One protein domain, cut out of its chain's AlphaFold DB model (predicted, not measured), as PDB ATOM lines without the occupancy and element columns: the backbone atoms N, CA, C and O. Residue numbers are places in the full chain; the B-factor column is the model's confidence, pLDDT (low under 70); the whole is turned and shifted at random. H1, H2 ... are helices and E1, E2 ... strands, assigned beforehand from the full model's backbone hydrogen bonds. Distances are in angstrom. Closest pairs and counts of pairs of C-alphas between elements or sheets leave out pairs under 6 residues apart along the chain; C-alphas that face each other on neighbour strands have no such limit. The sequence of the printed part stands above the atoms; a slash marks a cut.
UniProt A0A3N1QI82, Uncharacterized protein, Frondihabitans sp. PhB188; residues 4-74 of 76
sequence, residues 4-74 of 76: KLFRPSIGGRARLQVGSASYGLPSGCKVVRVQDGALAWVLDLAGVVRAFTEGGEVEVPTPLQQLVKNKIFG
ATOM      1  N   LYS A   4     138.175 176.366 142.686       80.12
ATOM      2  CA  LYS A   4     137.867 175.820 141.356       80.12
ATOM      3  C   LYS A   4     137.625 174.323 141.445       80.12
ATOM      4  O   LYS A   4     138.457 173.576 141.950       80.12
ATOM      5  N   LEU A   5     136.485 173.888 140.920       79.56
ATOM      6  CA  LEU A   5     136.153 172.479 140.789       79.56
ATOM      7  C   LEU A   5     136.356 172.050 139.337       79.56
ATOM      8  O   LEU A   5     135.652 172.509 138.441       79.56
ATOM      9  N   PHE A   6     137.297 171.145 139.121       79.06
ATOM     10  CA  PHE A   6     137.565 170.531 137.832       79.06
ATOM     11  C   PHE A   6     136.852 169.183 137.777       79.06
ATOM     12  O   PHE A   6     137.281 168.213 138.404       79.06
ATOM     13  N   ARG A   7     135.745 169.121 137.033       73.50
ATOM     14  CA  ARG A   7     135.051 167.866 136.717       73.50
ATOM     15  C   ARG A   7     135.494 167.416 135.325       73.50
ATOM     16  O   ARG A   7     135.083 168.043 134.353       73.50
ATOM     17  N   PRO A   8     136.363 166.403 135.200       60.91
ATOM     18  CA  PRO A   8     136.729 165.881 133.893       60.91
ATOM     19  C   PRO A   8     135.507 165.236 133.237       60.91
ATOM     20  O   PRO A   8     134.764 164.492 133.873       60.91
ATOM     21  N   SER A   9     135.311 165.534 131.957       55.03
ATOM     22  CA  SER A   9     134.148 165.107 131.178       55.03
ATOM     23  C   SER A   9     134.141 163.602 130.878       55.03
ATOM     24  O   SER A   9     133.089 163.046 130.587       55.03
ATOM     25  N   ILE A  10     135.309 162.942 130.922       44.69
ATOM     26  CA  ILE A  10     135.500 161.531 130.549       44.69
ATOM     27  C   ILE A  10     136.575 160.914 131.456       44.69
ATOM     28  O   ILE A  10     137.717 161.369 131.450       44.69
ATOM     29  N   GLY A  11     136.215 159.895 132.248       52.25
ATOM     30  CA  GLY A  11     137.133 158.946 132.910       52.25
ATOM     31  C   GLY A  11     138.113 159.477 133.972       52.25
ATOM     32  O   GLY A  11     138.743 158.683 134.667       52.25
ATOM     33  N   GLY A  12     138.267 160.793 134.126       59.81
ATOM     34  CA  GLY A  12     139.188 161.386 135.093       59.81
ATOM     35  C   GLY A  12     138.608 161.473 136.509       59.81
ATOM     36  O   GLY A  12     137.400 161.598 136.706       59.81
ATOM     37  N   ARG A  13     139.483 161.492 137.520       70.19
ATOM     38  CA  ARG A  13     139.097 161.879 138.887       70.19
ATOM     39  C   ARG A  13     138.830 163.382 138.934       70.19
ATOM     40  O   ARG A  13     139.628 164.165 138.410       70.19
ATOM     41  N   ALA A  14     137.722 163.788 139.557       82.12
ATOM     42  CA  ALA A  14     137.462 165.201 139.807       82.12
ATOM     43  C   ALA A  14     138.592 165.797 140.662       82.12
ATOM     44  O   ALA A  14     139.212 165.100 141.465       82.12
ATOM     45  N   ARG A  15     138.897 167.078 140.463       85.56
ATOM     46  CA  ARG A  15     139.918 167.798 141.228       85.56
ATOM     47  C   ARG A  15     139.339 169.059 141.835       85.56
ATOM     48  O   ARG A  15     138.626 169.804 141.167       85.56
ATOM     49  N   LEU A  16     139.666 169.298 143.093       86.38
ATOM     50  CA  LEU A  16     139.259 170.474 143.843       86.38
ATOM     51  C   LEU A  16     140.485 171.328 144.127       86.38
ATOM     52  O   LEU A  16     141.382 170.906 144.848       86.38
ATOM     53  N   GLN A  17     140.513 172.528 143.566       86.81
ATOM     54  CA  GLN A  17     141.518 173.527 143.883       86.81
ATOM     55  C   GLN A  17     140.964 174.486 144.933       86.81
ATOM     56  O   GLN A  17     139.910 175.096 144.725       86.81
ATOM     57  N   VAL A  18     141.694 174.626 146.033       86.31
ATOM     58  CA  VAL A  18     141.381 175.510 147.154       86.31
ATOM     59  C   VAL A  18     142.600 176.401 147.372       86.31
ATOM     60  O   VAL A  18     143.621 175.951 147.884       86.31
ATOM     61  N   GLY A  19     142.535 177.635 146.866       83.44
ATOM     62  CA  GLY A  19     143.701 178.515 146.796       83.44
ATOM     63  C   GLY A  19     144.817 177.940 145.928       83.44
ATOM     64  O   GLY A  19     144.610 177.678 144.740       83.44
ATOM     65  N   SER A  20     146.002 177.754 146.514       82.62
ATOM     66  CA  SER A  20     147.151 177.108 145.866       82.62
ATOM     67  C   SER A  20     147.129 175.578 145.968       82.62
ATOM     68  O   SER A  20     147.816 174.915 145.189       82.62
ATOM     69  N   ALA A  21     146.333 175.008 146.876       83.31
ATOM     70  CA  ALA A  21     146.256 173.569 147.090       83.31
ATOM     71  C   ALA A  21     145.316 172.894 146.079       83.31
ATOM     72  O   ALA A  21     144.315 173.472 145.646       83.31
ATOM     73  N   SER A  22     145.635 171.657 145.694       84.75
ATOM     74  CA  SER A  22     144.868 170.885 144.711       84.75
ATOM     75  C   SER A  22     144.678 169.452 145.197       84.75
ATOM     76  O   SER A  22     145.648 168.744 145.455       84.75
ATOM     77  N   TYR A  23     143.421 169.026 145.309       86.25
ATOM     78  CA  TYR A  23     143.022 167.748 145.889       86.25
ATOM     79  C   TYR A  23     142.333 166.871 144.850       86.25
ATOM     80  O   TYR A  23     141.474 167.328 144.091       86.25
ATOM     81  N   GLY A  24     142.705 165.593 144.819       85.38
ATOM     82  CA  GLY A  24     141.992 164.579 144.051       85.38
ATOM     83  C   GLY A  24     140.713 164.176 144.773       85.38
ATOM     84  O   GLY A  24     140.738 163.886 145.964       85.38
ATOM     85  N   LEU A  25     139.602 164.136 144.048       83.38
ATOM     86  CA  LEU A  25     138.313 163.745 144.588       83.38
ATOM     87  C   LEU A  25     137.910 162.347 144.097       83.38
ATOM     88  O   LEU A  25     138.131 162.019 142.923       83.38
ATOM     89  N   PRO A  26     137.292 161.526 144.963       74.94
ATOM     90  CA  PRO A  26     136.743 160.240 144.558       74.94
ATOM     91  C   PRO A  26     135.586 160.419 143.566       74.94
ATOM     92  O   PRO A  26     134.884 161.433 143.561       74.94
ATOM     93  N   SER A  27     135.377 159.423 142.708       77.94
ATOM     94  CA  SER A  27     134.288 159.435 141.730       77.94
ATOM     95  C   SER A  27     132.920 159.514 142.419       77.94
ATOM     96  O   SER A  27     132.697 158.867 143.437       77.94
ATOM     97  N   GLY A  28     132.001 160.306 141.861       78.44
ATOM     98  CA  GLY A  28     130.628 160.431 142.369       78.44
ATOM     99  C   GLY A  28     130.457 161.290 143.627       78.44
ATOM    100  O   GLY A  28     129.341 161.398 144.131       78.44
ATOM    101  N   CYS A  29     131.517 161.930 144.127       84.94
ATOM    102  CA  CYS A  29     131.390 162.856 145.249       84.94
ATOM    103  C   CYS A  29     130.605 164.128 144.879       84.94
ATOM    104  O   CYS A  29     130.640 164.625 143.746       84.94
ATOM    105  N   LYS A  30     129.917 164.691 145.873       86.31
ATOM    106  CA  LYS A  30     129.274 166.002 145.789       86.31
ATOM    107  C   LYS A  30     130.176 167.038 146.440       86.31
ATOM    108  O   LYS A  30     130.689 166.817 147.530       86.31
ATOM    109  N   VAL A  31     130.331 168.185 145.788       87.00
ATOM    110  CA  VAL A  31     131.181 169.281 146.267       87.00
ATOM    111  C   VAL A  31     130.348 170.542 146.372       87.00
ATOM    112  O   VAL A  31     129.685 170.912 145.400       87.00
ATOM    113  N   VAL A  32     130.415 171.212 147.519       87.31
ATOM    114  CA  VAL A  32     129.769 172.504 147.752       87.31
ATOM    115  C   VAL A  32     130.801 173.507 148.247       87.31
ATOM    116  O   VAL A  32     131.510 173.274 149.224       87.31
ATOM    117  N   ARG A  33     130.880 174.642 147.551       83.69
ATOM    118  CA  ARG A  33     131.709 175.782 147.945       83.69
ATOM    119  C   ARG A  33     131.004 176.571 149.043       83.69
ATOM    120  O   ARG A  33     129.836 176.912 148.876       83.69
ATOM    121  N   VAL A  34     131.726 176.934 150.100       79.31
ATOM    122  CA  VAL A  34     131.250 177.924 151.076       79.31
ATOM    123  C   VAL A  34     131.710 179.305 150.618       79.31
ATOM    124  O   VAL A  34     132.876 179.487 150.275       79.31
ATOM    125  N   GLN A  35     130.784 180.261 150.526       63.03
ATOM    126  CA  GLN A  35     131.054 181.591 149.961       63.03
ATOM    127  C   GLN A  35     132.085 182.404 150.764       63.03
ATOM    128  O   GLN A  35     132.784 183.216 150.167       63.03
ATOM    129  N   ASP A  36     132.242 182.126 152.061       60.47
ATOM    130  CA  ASP A  36     133.044 182.936 152.990       60.47
ATOM    131  C   ASP A  36     134.533 182.553 153.111       60.47
ATOM    132  O   ASP A  36     135.250 183.059 153.968       60.47
ATOM    133  N   GLY A  37     135.058 181.676 152.250       60.00
ATOM    134  CA  GLY A  37     136.483 181.351 152.308       60.00
ATOM    135  C   GLY A  37     136.969 180.385 151.244       60.00
ATOM    136  O   GLY A  37     136.213 179.883 150.407       60.00
ATOM    137  N   ALA A  38     138.268 180.095 151.285       70.19
ATOM    138  CA  ALA A  38     138.853 178.969 150.575       70.19
ATOM    139  C   ALA A  38     138.507 177.671 151.326       70.19
ATOM    140  O   ALA A  38     139.382 176.993 151.849       70.19
ATOM    141  N   LEU A  39     137.208 177.375 151.436       82.81
ATOM    142  CA  LEU A  39     136.672 176.188 152.089       82.81
ATOM    143  C   LEU A  39     135.626 175.523 151.189       82.81
ATOM    144  O   LEU A  39     134.709 176.167 150.667       82.81
ATOM    145  N   ALA A  40     135.755 174.211 151.021       88.50
ATOM    146  CA  ALA A  40     134.776 173.382 150.332       88.50
ATOM    147  C   ALA A  40     134.402 172.159 151.159       88.50
ATOM    148  O   ALA A  40     135.262 171.476 151.714       88.50
ATOM    149  N   TRP A  41     133.108 171.859 151.163       89.62
ATOM    150  CA  TRP A  41     132.570 170.613 151.682       89.62
ATOM    151  C   TRP A  41     132.521 169.578 150.570       89.62
ATOM    152  O   TRP A  41     132.021 169.851 149.474       89.62
ATOM    153  N   VAL A  42     132.995 168.377 150.870       90.00
ATOM    154  CA  VAL A  42     132.934 167.225 149.977       90.00
ATOM    155  C   VAL A  42     132.203 166.103 150.694       90.00
ATOM    156  O   VAL A  42     132.587 165.719 151.793       90.00
ATOM    157  N   LEU A  43     131.158 165.586 150.060       89.12
ATOM    158  CA  LEU A  43     130.442 164.389 150.483       89.12
ATOM    159  C   LEU A  43     130.786 163.266 149.511       89.12
ATOM    160  O   LEU A  43     130.502 163.375 148.314       89.12
ATOM    161  N   ASP A  44     131.413 162.209 150.011       85.44
ATOM    162  CA  ASP A  44     131.688 161.018 149.213       85.44
ATOM    163  C   ASP A  44     130.472 160.073 149.138       85.44
ATOM    164  O   ASP A  44     129.430 160.297 149.759       85.44
ATOM    165  N   LEU A  45     130.602 159.005 148.347       83.75
ATOM    166  CA  LEU A  45     129.552 157.993 148.192       83.75
ATOM    167  C   LEU A  45     129.374 157.100 149.430       83.75
ATOM    168  O   LEU A  45     128.310 156.508 149.589       83.75
ATOM    169  N   ALA A  46     130.379 157.013 150.306       84.44
ATOM    170  CA  ALA A  46     130.266 156.328 151.594       84.44
ATOM    171  C   ALA A  46     129.505 157.177 152.630       84.44
ATOM    172  O   ALA A  46     129.209 156.716 153.733       84.44
ATOM    173  N   GLY A  47     129.174 158.422 152.281       84.50
ATOM    174  CA  GLY A  47     128.514 159.363 153.161       84.50
ATOM    175  C   GLY A  47     129.473 160.019 154.149       84.50
ATOM    176  O   GLY A  47     129.020 160.511 155.172       84.50
ATOM    177  N   VAL A  48     130.776 160.053 153.911       86.88
ATOM    178  CA  VAL A  48     131.729 160.789 154.746       86.88
ATOM    179  C   VAL A  48     131.818 162.229 154.252       86.88
ATOM    180  O   VAL A  48     131.966 162.490 153.056       86.88
ATOM    181  N   VAL A  49     131.716 163.176 155.187       90.06
ATOM    182  CA  VAL A  49     131.920 164.601 154.900       90.06
ATOM    183  C   VAL A  49     133.357 164.978 155.228       90.06
ATOM    184  O   VAL A  49     133.820 164.756 156.344       90.06
ATOM    185  N   ARG A  50     134.033 165.603 154.267       88.94
ATOM    186  CA  ARG A  50     135.384 166.157 154.407       88.94
ATOM    187  C   ARG A  50     135.362 167.650 154.112       88.94
ATOM    188  O   ARG A  50     134.620 168.097 153.230       88.94
ATOM    189  N   ALA A  51     136.170 168.412 154.837       89.25
ATOM    190  CA  ALA A  51     136.398 169.822 154.559       89.25
ATOM    191  C   ALA A  51     137.762 169.987 153.892       89.25
ATOM    192  O   ALA A  51     138.759 169.448 154.356       89.25
ATOM    193  N   PHE A  52     137.814 170.750 152.808       89.06
ATOM    194  CA  PHE A  52     139.062 171.103 152.143       89.06
ATOM    195  C   PHE A  52     139.294 172.591 152.278       89.06
ATOM    196  O   PHE A  52     138.427 173.390 151.914       89.06
ATOM    197  N   THR A  53     140.465 172.937 152.794       87.31
ATOM    198  CA  THR A  53     140.924 174.311 152.979       87.31
ATOM    199  C   THR A  53     142.246 174.527 152.252       87.31
ATOM    200  O   THR A  53     142.845 173.578 151.753       87.31
ATOM    201  N   GLU A  54     142.740 175.762 152.211       83.06
ATOM    202  CA  GLU A  54     144.106 176.039 151.735       83.06
ATOM    203  C   GLU A  54     145.189 175.381 152.593       83.06
ATOM    204  O   GLU A  54     146.268 175.083 152.088       83.06
ATOM    205  N   GLY A  55     144.904 175.149 153.877       81.94
ATOM    206  CA  GLY A  55     145.844 174.538 154.814       81.94
ATOM    207  C   GLY A  55     145.877 173.011 154.764       81.94
ATOM    208  O   GLY A  55     146.748 172.414 155.390       81.94
ATOM    209  N   GLY A  56     144.949 172.364 154.054       84.50
ATOM    210  CA  GLY A  56     144.827 170.911 154.087       84.50
ATOM    211  C   GLY A  56     143.398 170.393 154.012       84.50
ATOM    212  O   GLY A  56     142.414 171.140 154.083       84.50
ATOM    213  N   GLU A  57     143.316 169.070 153.907       87.88
ATOM    214  CA  GLU A  57     142.113 168.320 154.247       87.88
ATOM    215  C   GLU A  57     141.926 168.351 155.767       87.88
ATOM    216  O   GLU A  57     142.854 168.075 156.527       87.88
ATOM    217  N   VAL A  58     140.721 168.701 156.200       86.31
ATOM    218  CA  VAL A  58     140.321 168.738 157.601       86.31
ATOM    219  C   VAL A  58     139.251 167.679 157.801       86.31
ATOM    220  O   VAL A  58     138.197 167.694 157.151       86.31
ATOM    221  N   GLU A  59     139.528 166.754 158.716       85.00
ATOM    222  CA  GLU A  59     138.536 165.785 159.147       85.00
ATOM    223  C   GLU A  59     137.440 166.490 159.942       85.00
ATOM    224  O   GLU A  59     137.687 167.332 160.808       85.00
ATOM    225  N   VAL A  60     136.201 166.155 159.614       86.81
ATOM    226  CA  VAL A  60     135.026 166.797 160.184       86.81
ATOM    227  C   VAL A  60     134.485 165.876 161.272       86.81
ATOM    228  O   VAL A  60     134.134 164.738 160.961       86.81
ATOM    229  N   PRO A  61     134.365 166.325 162.529       88.62
ATOM    230  CA  PRO A  61     133.785 165.519 163.597       88.62
ATOM    231  C   PRO A  61     132.371 165.032 163.255       88.62
ATOM    232  O   PRO A  61     131.579 165.780 162.676       88.62
ATOM    233  N   THR A  62     132.010 163.812 163.666       86.81
ATOM    234  CA  THR A  62     130.715 163.167 163.358       86.81
ATOM    235  C   THR A  62     129.481 164.058 163.578       86.81
ATOM    236  O   THR A  62     128.626 164.095 162.687       86.81
ATOM    237  N   PRO A  63     129.368 164.832 164.682       87.25
ATOM    238  CA  PRO A  63     128.227 165.730 164.886       87.25
ATOM    239  C   PRO A  63     128.124 166.819 163.807       87.25
ATOM    240  O   PRO A  63     127.036 167.135 163.324       87.25
ATOM    241  N   LEU A  64     129.265 167.361 163.373       87.00
ATOM    242  CA  LEU A  64     129.323 168.359 162.306       87.00
ATOM    243  C   LEU A  64     129.069 167.737 160.933       87.00
ATOM    244  O   LEU A  64     128.434 168.373 160.096       87.00
ATOM    245  N   GLN A  65     129.483 166.487 160.704       89.31
ATOM    246  CA  GLN A  65     129.166 165.795 159.454       89.31
ATOM    247  C   GLN A  65     127.655 165.691 159.242       89.31
ATOM    248  O   GLN A  65     127.178 165.973 158.146       89.31
ATOM    249  N   GLN A  66     126.893 165.323 160.278       87.94
ATOM    250  CA  GLN A  66     125.430 165.258 160.197       87.94
ATOM    251  C   GLN A  66     124.816 166.631 159.913       87.94
ATOM    252  O   GLN A  66     123.941 166.758 159.057       87.94
ATOM    253  N   LEU A  67     125.316 167.679 160.574       88.50
ATOM    254  CA  LEU A  67     124.864 169.044 160.328       88.50
ATOM    255  C   LEU A  67     125.106 169.462 158.868       88.50
ATOM    256  O   LEU A  67     124.191 169.958 158.214       88.50
ATOM    257  N   VAL A  68     126.311 169.230 158.341       88.12
ATOM    258  CA  VAL A  68     126.687 169.576 156.962       88.12
ATOM    259  C   VAL A  68     125.880 168.763 155.951       88.12
ATOM    260  O   VAL A  68     125.352 169.327 154.996       88.12
ATOM    261  N   LYS A  69     125.705 167.459 156.169       88.62
ATOM    262  CA  LYS A  69     124.830 166.605 155.351       88.62
ATOM    263  C   LYS A  69     123.427 167.191 155.219       88.62
ATOM    264  O   LYS A  69     122.944 167.393 154.105       88.62
ATOM    265  N   ASN A  70     122.821 167.549 156.345       88.06
ATOM    266  CA  ASN A  70     121.440 168.016 156.383       88.06
ATOM    267  C   ASN A  70     121.298 169.443 155.832       88.06
ATOM    268  O   ASN A  70     120.369 169.726 155.080       88.06
ATOM    269  N   LYS A  71     122.208 170.352 156.203       87.31
ATOM    270  CA  LYS A  71     122.125 171.784 155.865       87.31
ATOM    271  C   LYS A  71     122.698 172.127 154.493       87.31
ATOM    272  O   LYS A  71     122.194 173.046 153.859       87.31
ATOM    273  N   ILE A  72     123.746 171.431 154.058       86.88
ATOM    274  CA  ILE A  72     124.501 171.756 152.839       86.88
ATOM    275  C   ILE A  72     124.155 170.798 151.700       86.88
ATOM    276  O   ILE A  72     123.916 171.242 150.580       86.88
ATOM    277  N   PHE A  73     124.110 169.490 151.969       85.81
ATOM    278  CA  PHE A  73     123.836 168.481 150.937       85.81
ATOM    279  C   PHE A  73     122.362 168.076 150.835       85.81
ATOM    280  O   PHE A  73     121.996 167.392 149.878       85.81
ATOM    281  N   GLY A  74     121.528 168.490 151.794       80.81
ATOM    282  CA  GLY A  74     120.100 168.178 151.826       80.81
ATOM    283  C   GLY A  74     119.793 166.682 151.931       80.81
ATOM    284  O   GLY A  74     118.698 166.264 151.564       80.81
TER     285      GLY A  74
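AT A GLANCE: This is residues 4 to 74 of the 76 residues of an uncharacterized protein of Frondihabitans sp. PhB188 (UniProt A0A3N1QI82). A twisted sheet of four strands, E4 to E7, sits between a helix and a smaller sheet: H1 crosses one face, and the sheet E1, E2, E3 packs on the other as a sandwich that is only partly face to face. The link from E1 to E2 and the helix H1 lie toward the two ends of the longest axis. The printed part has 71 residues, with seven named strands and then one named helix, E1 E2 E3 E4 E5 E6 E7 H1. Each sheet is antiparallel and ordered as in the chain; the class is mixed, helices and strands. The whole is compact, with a radius of gyration of the C-alphas of 11.7 A and spans of 34 by 24 by 18 A.

IN THESE COORDINATES: Begin with the larger sheet: find C-alpha 30 at (129.274, 166.002, 145.789), where E4 starts its run over residues 30 to 33. E5, residues 39 to 43, and E6, residues 49 to 53, each measure 13.4 A; E7 takes residues 56 to 59. For the smaller sheet, start at C-alpha 4, (137.867, 175.820, 141.356): E1 is residues 4 to 6, E2 residues 15 to 18 and E3 residues 21 to 24, 10.4 A long. H1, residues 62 to 73, runs 15.2 A and ends at C-alpha 73, (123.836, 168.481, 150.937).

HOW THE PARTS SIT: E4 to E7 form a meander, each strand the antiparallel neighbour of the one before; E1 to E3 form another. Look at the hairpin E5 and E6, where N 40 and O 52 are 2.9 A apart. In the hairpin E4 and E5, N 30 and O 43 are 2.8 A apart; in the hairpin E6 and E7, N 58 and O 51 are 2.8 A apart. H1 is on this sheet at a height of 9.4 A, making two layers, a helix on one face of a sheet. It runs across the strands, at 83 degrees to E6 on the local plane; the closest C-alphas of those two are Val 49 and Gln 65, 5.5 A apart. In H1 every O i to N i+4 pair is within hydrogen-bond range. The two sheets make a sandwich, two sheets face to face: the facing parts are 9.3 A centre to centre, with strands at 36 degrees. The closest C-alphas of E2 and E6 are Val 18 and Thr 53, 6.0 A apart. In the hairpin E1 and E2, N 6 and O 15 are 2.8 A apart; in the hairpin E2 and E3, N 23 and O 16 are 2.8 A apart. H1 is not on the sheet E1 E2 E3.

THE WHOLE: The farthest C-alphas, of Ile 10 and Pro 63, are 35.3 A apart. The printed part has no cut and no long link; E1 to E2, with 8 residues between, is short, and the other links are tight. Look for pLDDT under 70 at residues 8 to 12 and 35 to 37; the mean of the printed part is 81.6.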